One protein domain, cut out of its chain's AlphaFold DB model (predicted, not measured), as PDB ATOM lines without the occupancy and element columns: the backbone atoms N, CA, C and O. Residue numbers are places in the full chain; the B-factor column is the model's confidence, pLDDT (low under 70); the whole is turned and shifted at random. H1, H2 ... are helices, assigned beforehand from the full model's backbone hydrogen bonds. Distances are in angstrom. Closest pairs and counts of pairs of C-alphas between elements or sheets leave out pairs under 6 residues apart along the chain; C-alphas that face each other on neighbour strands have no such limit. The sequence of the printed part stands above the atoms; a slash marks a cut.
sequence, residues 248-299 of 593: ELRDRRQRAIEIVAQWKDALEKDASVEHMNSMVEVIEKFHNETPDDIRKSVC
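This is residues 248 to 299 of the 593 residues of an uncharacterized protein of Tigriopus californicus (UniProt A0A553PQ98). The domain is a long helical hairpin, with H1 and H2 side by side and running opposite ways, joined at one end by a tight turn of residues 269 to 272. At the open end of the hairpin, beyond the last residues of H2, the short helix H3 turns aside from the two long helices and touches neither. The printed part has 52 residues with three named helices, in the order H1, H2, H3, and no named strand; its class is all helix. The whole is a rod spanning 36 by 17 by 16 A, and with a radius of gyration of the C-alphas of 12.3 A it is only just loose, close to compact.

The printed part begins with H1, residues 248 to 268, the longest helix by residues, which runs 30.1 A from C-alpha 248 at (273.296, 229.753, 376.363) to C-alpha 268 at (288.899, 222.938, 351.483). After residues 269 to 272 comes H2, residues 273 to 289, which runs 24.4 A from C-alpha 273 at (284.749, 234.947, 347.187) to C-alpha 289. After residues 290 and 291 comes H3, residues 292 to 298, 10.2 A long, whose last C-alpha is at (286.073, 233.077, 376.000). Cys 299 is the last printed residue.

H1 and H2 touch, with 6 pairs of C-alphas within 8 A, and form a helical hairpin. Their closest C-alphas are those of Trp 263 and Met 279, 6.9 A apart. H1 touches H2 with residues 259 to 266 alone. Their lines stand at a shallow tilt of 15 degrees, and they run opposite ways. Their centres are 11.7 A apart. H3 is only just apart from H1, their closest C-alphas being 8.1 A apart. H3 is also only just apart from H2, again with 8.1 A between their closest C-alphas. In H1, H2 and H3 every pair of O i and N i+4 is within hydrogen-bond range.

The two C-alphas farthest apart in the domain are those of Asp 270 and Asp 293, at 36.1 A. The first and last printed C-alphas, those of Glu 248 and Cys 299, are 16.6 A apart. The printed part has no cut, and the links from H1 to H2 and from H2 to H3 are both tight. The mean pLDDT of the printed part is 75.1. It is under 70 at 11 residues, namely residues 248 to 250, residue 257 and residues 293 to 299. The mean pLDDT is 74 for H1, 81 for H2 and 60 for H3.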
ATOM      1  N   GLU A 248     272.884 228.731 377.330       66.12
ATOM      2  CA  GLU A 248     273.296 229.753 376.363       66.12
ATOM      3  C   GLU A 248     274.790 229.730 375.985       66.12
ATOM      4  O   GLU A 248     275.138 229.874 374.816       66.12
ATOM      5  N   LEU A 249     275.701 229.527 376.942       63.84
ATOM      6  CA  LEU A 249     277.142 229.407 376.688       63.84
ATOM      7  C   LEU A 249     277.523 228.071 376.046       63.84
ATOM      8  O   LEU A 249     278.473 228.026 375.262       63.84
ATOM      9  N   ARG A 250     276.807 226.984 376.364       65.62
ATOM     10  CA  ARG A 250     277.003 225.684 375.701       65.62
ATOM     11  C   ARG A 250     276.522 225.737 374.255       65.62
ATOM     12  O   ARG A 250     277.298 225.387 373.369       65.62
ATOM     13  N   ASP A 251     275.325 226.264 374.034       76.75
ATOM     14  CA  ASP A 251     274.722 226.416 372.710       76.75
ATOM     15  C   ASP A 251     275.565 227.364 371.841       76.75
ATOM     16  O   ASP A 251     275.866 227.066 370.686       76.75
ATOM     17  N   ARG A 252     276.087 228.458 372.416       70.62
ATOM     18  CA  ARG A 252     277.033 229.339 371.714       70.62
ATOM     19  C   ARG A 252     278.358 228.677 371.381       70.62
ATOM     20  O   ARG A 252     278.878 228.891 370.291       70.62
ATOM     21  N   ARG A 253     278.937 227.906 372.303       70.38
ATOM     22  CA  ARG A 253     280.181 227.178 372.025       70.38
ATOM     23  C   ARG A 253     279.978 226.187 370.882       70.38
ATOM     24  O   ARG A 253     280.853 226.083 370.031       70.38
ATOM     25  N   GLN A 254     278.846 225.493 370.871       75.81
ATOM     26  CA  GLN A 254     278.482 224.562 369.810       75.81
ATOM     27  C   GLN A 254     278.329 225.290 368.465       75.81
ATOM     28  O   GLN A 254     278.982 224.916 367.495       75.81
ATOM     29  N   ARG A 255     277.624 226.427 368.445       79.12
ATOM     30  CA  ARG A 255     277.490 227.275 367.250       79.12
ATOM     31  C   ARG A 255     278.829 227.823 366.742       79.12
ATOM     32  O   ARG A 255     279.064 227.865 365.542       79.12
ATOM     33  N   ALA A 256     279.748 228.196 367.636       71.56
ATOM     34  CA  ALA A 256     281.099 228.616 367.250       71.56
ATOM     35  C   ALA A 256     281.902 227.474 366.602       71.56
ATOM     36  O   ALA A 256     282.659 227.710 365.664       71.56
ATOM     37  N   ILE A 257     281.741 226.239 367.091       68.56
ATOM     38  CA  ILE A 257     282.371 225.050 366.501       68.56
ATOM     39  C   ILE A 257     281.808 224.792 365.099       68.56
ATOM     40  O   ILE A 257     282.583 224.525 364.184       68.56
ATOM     41  N   GLU A 258     280.495 224.920 364.921       79.81
ATOM     42  CA  GLU A 258     279.821 224.758 363.627       79.81
ATOM     43  C   GLU A 258     280.278 225.803 362.604       79.81
ATOM     44  O   GLU A 258     280.638 225.433 361.491       79.81
ATOM     45  N   ILE A 259     280.376 227.081 362.996       75.75
ATOM     46  CA  ILE A 259     280.883 228.157 362.126       75.75
ATOM     47  C   ILE A 259     282.328 227.875 361.684       75.75
ATOM     48  O   ILE A 259     282.659 228.013 360.508       75.75
ATOM     49  N   VAL A 260     283.198 227.439 362.605       70.81
ATOM     50  CA  VAL A 260     284.595 227.099 362.273       70.81
ATOM     51  C   VAL A 260     284.674 225.870 361.364       70.81
ATOM     52  O   VAL A 260     285.521 225.830 360.472       70.81
ATOM     53  N   ALA A 261     283.810 224.874 361.569       74.19
ATOM     54  CA  ALA A 261     283.752 223.685 360.724       74.19
ATOM     55  C   ALA A 261     283.296 224.028 359.297       74.19
ATOM     56  O   ALA A 261     283.945 223.604 358.346       74.19
ATOM     57  N   GLN A 262     282.250 224.848 359.158       79.12
ATOM     58  CA  GLN A 262     281.778 225.345 357.863       79.12
ATOM     59  C   GLN A 262     282.863 226.159 357.149       79.12
ATOM     60  O   GLN A 262     283.075 225.983 355.955       79.12
ATOM     61  N   TRP A 263     283.607 226.994 357.883       76.44
ATOM     62  CA  TRP A 263     284.652 227.828 357.283       76.44
ATOM     63  C   TRP A 263     285.808 226.989 356.756       76.44
ATOM     64  O   TRP A 263     286.357 227.252 355.689       76.44
ATOM     65  N   LYS A 264     286.155 225.942 357.502       70.81
ATOM     66  CA  LYS A 264     287.172 224.989 357.090       70.81
ATOM     67  C   LYS A 264     286.740 224.199 355.848       70.81
ATOM     68  O   LYS A 264     287.551 224.050 354.944       70.81
ATOM     69  N   ASP A 265     285.490 223.742 355.794       83.56
ATOM     70  CA  ASP A 265     284.940 223.026 354.632       83.56
ATOM     71  C   ASP A 265     284.892 223.920 353.379       83.56
ATOM     72  O   ASP A 265     285.286 223.487 352.300       83.56
ATOM     73  N   ALA A 266     284.512 225.194 353.529       79.06
ATOM     74  CA  ALA A 266     284.528 226.171 352.439       79.06
ATOM     75  C   ALA A 266     285.946 226.427 351.896       79.06
ATOM     76  O   ALA A 266     286.141 226.497 350.684       79.06
ATOM     77  N   LEU A 267     286.947 226.514 352.781       70.50
ATOM     78  CA  LEU A 267     288.353 226.650 352.390       70.50
ATOM     79  C   LEU A 267     288.902 225.398 351.694       70.50
ATOM     80  O   LEU A 267     289.735 225.520 350.806       70.50
ATOM     81  N   GLU A 268     288.468 224.203 352.098       84.62
ATOM     82  CA  GLU A 268     288.899 222.938 351.483       84.62
ATOM     83  C   GLU A 268     288.260 222.705 350.101       84.62
ATOM     84  O   GLU A 268     288.799 221.935 349.309       84.62
ATOM     85  N   LYS A 269     287.137 223.370 349.803       89.25
ATOM     86  CA  LYS A 269     286.376 223.235 348.550       89.25
ATOM     87  C   LYS A 269     286.566 224.398 347.571       89.25
ATOM     88  O   LYS A 269     285.763 224.528 346.652       89.25
ATOM     89  N   ASP A 270     287.577 225.243 347.783       88.12
ATOM     90  CA  ASP A 270     287.834 226.445 346.976       88.12
ATOM     91  C   ASP A 270     286.569 227.302 346.774       88.12
ATOM     92  O   ASP A 270     286.228 227.713 345.662       88.12
ATOM     93  N   ALA A 271     285.825 227.542 347.861       86.81
ATOM     94  CA  ALA A 271     284.577 228.295 347.808       86.81
ATOM     95  C   ALA A 271     284.768 229.692 347.192       86.81
ATOM     96  O   ALA A 271     285.798 230.347 347.372       86.81
ATOM     97  N   SER A 272     283.737 230.172 346.490       91.81
ATOM     98  CA  SER A 272     283.770 231.484 345.844       91.81
ATOM     99  C   SER A 272     283.987 232.614 346.856       91.81
ATOM    100  O   SER A 272     283.639 232.515 348.037       91.81
ATOM    101  N   VAL A 273     284.528 233.737 346.376       80.06
ATOM    102  CA  VAL A 273     284.749 234.947 347.187       80.06
ATOM    103  C   VAL A 273     283.449 235.423 347.849       80.06
ATOM    104  O   VAL A 273     283.455 235.841 349.003       80.06
ATOM    105  N   GLU A 274     282.320 235.296 347.156       87.88
ATOM    106  CA  GLU A 274     280.987 235.639 347.667       87.88
ATOM    107  C   GLU A 274     280.576 234.746 348.847       87.88
ATOM    108  O   GLU A 274     280.097 235.244 349.866       87.88
ATOM    109  N   HIS A 275     280.834 233.438 348.753       80.81
ATOM    110  CA  HIS A 275     280.578 232.501 349.843       80.81
ATOM    111  C   HIS A 275     281.457 232.817 351.059       80.81
ATOM    112  O   HIS A 275     280.973 232.860 352.191       80.81
ATOM    113  N   MET A 276     282.735 233.124 350.828       78.62
ATOM    114  CA  MET A 276     283.668 233.517 351.886       78.62
ATOM    115  C   MET A 276     283.252 234.824 352.574       78.62
ATOM    116  O   MET A 276     283.330 234.914 353.799       78.62
ATOM    117  N   ASN A 277     282.750 235.808 351.823       80.25
ATOM    118  CA  ASN A 277     282.235 237.061 352.382       80.25
ATOM    119  C   ASN A 277     280.989 236.830 353.249       80.25
ATOM    120  O   ASN A 277     280.924 237.337 354.368       80.25
ATOM    121  N   SER A 278     280.057 235.982 352.804       88.12
ATOM    122  CA  SER A 278     278.888 235.596 353.608       88.12
ATOM    123  C   SER A 278     279.288 234.928 354.934       88.12
ATOM    124  O   SER A 278     278.710 235.200 355.988       88.12
ATOM    125  N   MET A 279     280.338 234.101 354.928       76.75
ATOM    126  CA  MET A 279     280.859 233.490 356.153       76.75
ATOM    127  C   MET A 279     281.465 234.506 357.129       76.75
ATOM    128  O   MET A 279     281.295 234.367 358.344       76.75
ATOM    129  N   VAL A 280     282.153 235.531 356.619       75.94
ATOM    130  CA  VAL A 280     282.689 236.625 357.444       75.94
ATOM    131  C   VAL A 280     281.552 237.378 358.131       75.94
ATOM    132  O   VAL A 280     281.626 237.595 359.340       75.94
ATOM    133  N   GLU A 281     280.460 237.672 357.424       86.38
ATOM    134  CA  GLU A 281     279.277 238.315 358.011       86.38
ATOM    135  C   GLU A 281     278.654 237.473 359.137       86.38
ATOM    136  O   GLU A 281     278.291 238.003 360.190       86.38
ATOM    137  N   VAL A 282     278.582 236.145 358.975       82.12
ATOM    138  CA  VAL A 282     278.097 235.227 360.024       82.12
ATOM    139  C   VAL A 282     279.011 235.253 361.256       82.12
ATOM    140  O   VAL A 282     278.516 235.253 362.388       82.12
ATOM    141  N   ILE A 283     280.332 235.311 361.062       76.19
ATOM    142  CA  ILE A 283     281.316 235.413 362.151       76.19
ATOM    143  C   ILE A 283     281.193 236.759 362.874       76.19
ATOM    144  O   ILE A 283     281.175 236.793 364.108       76.19
ATOM    145  N   GLU A 284     281.087 237.861 362.134       77.69
ATOM    146  CA  GLU A 284     280.946 239.206 362.694       77.69
ATOM    147  C   GLU A 284     279.630 239.361 363.453       77.69
ATOM    148  O   GLU A 284     279.624 239.850 364.585       77.69
ATOM    149  N   LYS A 285     278.524 238.857 362.897       86.38
ATOM    150  CA  LYS A 285     277.224 238.816 363.571       86.38
ATOM    151  C   LYS A 285     277.288 237.991 364.856       86.38
ATOM    152  O   LYS A 285     276.896 238.482 365.914       86.38
ATOM    153  N   PHE A 286     277.868 236.789 364.811       82.56
ATOM    154  CA  PHE A 286     278.061 235.956 366.004       82.56
ATOM    155  C   PHE A 286     278.918 236.662 367.070       82.56
ATOM    156  O   PHE A 286     278.612 236.609 368.268       82.56
ATOM    157  N   HIS A 287     279.971 237.369 366.650       75.88
ATOM    158  CA  HIS A 287     280.813 238.157 367.545       75.88
ATOM    159  C   HIS A 287     280.038 239.318 368.185       75.88
ATOM    160  O   HIS A 287     280.102 239.496 369.402       75.88
ATOM    161  N   ASN A 288     279.273 240.067 367.390       82.12
ATOM    162  CA  ASN A 288     278.530 241.250 367.820       82.12
ATOM    163  C   ASN A 288     277.335 240.921 368.719       82.12
ATOM    164  O   ASN A 288     277.050 241.684 369.640       82.12
ATOM    165  N   GLU A 289     276.699 239.768 368.532       82.75
ATOM    166  CA  GLU A 289     275.607 239.302 369.391       82.75
ATOM    167  C   GLU A 289     276.099 238.782 370.755       82.75
ATOM    168  O   GLU A 289     275.294 238.576 371.665       82.75
ATOM    169  N   THR A 290     277.402 238.519 370.924       74.19
ATOM    170  CA  THR A 290     277.939 237.921 372.157       74.19
ATOM    171  C   THR A 290     277.986 238.952 373.300       74.19
ATOM    172  O   THR A 290     278.606 239.998 373.131       74.19
ATOM    173  N   PRO A 291     277.404 238.685 374.484       77.75
ATOM    174  CA  PRO A 291     277.522 239.553 375.650       77.75
ATOM    175  C   PRO A 291     278.975 239.827 376.053       77.75
ATOM    176  O   PRO A 291     279.880 239.003 375.885       77.75
ATOM    177  N   ASP A 292     279.209 241.028 376.560       70.19
ATOM    178  CA  ASP A 292     280.537 241.611 376.744       70.19
ATOM    179  C   ASP A 292     281.380 240.902 377.827       70.19
ATOM    180  O   ASP A 292     282.607 240.800 377.752       70.19
ATOM    181  N   ASP A 293     280.706 240.379 378.845       64.56
ATOM    182  CA  ASP A 293     281.218 239.524 379.917       64.56
ATOM    183  C   ASP A 293     281.654 238.137 379.406       64.56
ATOM    184  O   ASP A 293     282.695 237.607 379.814       64.56
ATOM    185  N   ILE A 294     280.933 237.592 378.425       61.94
ATOM    186  CA  ILE A 294     281.276 236.340 377.744       61.94
ATOM    187  C   ILE A 294     282.463 236.541 376.792       61.94
ATOM    188  O   ILE A 294     283.410 235.750 376.828       61.94
ATOM    189  N   ARG A 295     282.496 237.629 376.005       64.06
ATOM    190  CA  ARG A 295     283.656 237.953 375.141       64.06
ATOM    191  C   ARG A 295     284.956 238.018 375.945       64.06
ATOM    192  O   ARG A 295     285.986 237.504 375.505       64.06
ATOM    193  N   LYS A 296     284.903 238.592 377.154       57.84
ATOM    194  CA  LYS A 296     286.050 238.715 378.072       57.84
ATOM    195  C   LYS A 296     286.527 237.368 378.639       57.84
ATOM    196  O   LYS A 296     287.709 237.256 378.958       57.84
ATOM    197  N   SER A 297     285.653 236.365 378.763       50.69
ATOM    198  CA  SER A 297     285.986 235.050 379.338       50.69
ATOM    199  C   SER A 297     286.387 233.996 378.298       50.69
ATOM    200  O   SER A 297     287.272 233.186 378.573       50.69
ATOM    201  N   VAL A 298     285.796 234.029 377.096       48.78
ATOM    202  CA  VAL A 298     286.073 233.077 376.000       48.78
ATOM    203  C   VAL A 298     287.273 233.508 375.147       48.78
ATOM    204  O   VAL A 298     288.003 232.657 374.644       48.78
ATOM    205  N   CYS A 299     287.557 234.813 375.055       45.62
ATOM    206  CA  CYS A 299     288.755 235.351 374.402       45.62
ATOM    207  C   CYS A 299     289.601 236.203 375.369       45.62
ATOM    208  O   CYS A 299     289.650 237.429 375.237       45.62
TER     209      CYS A 299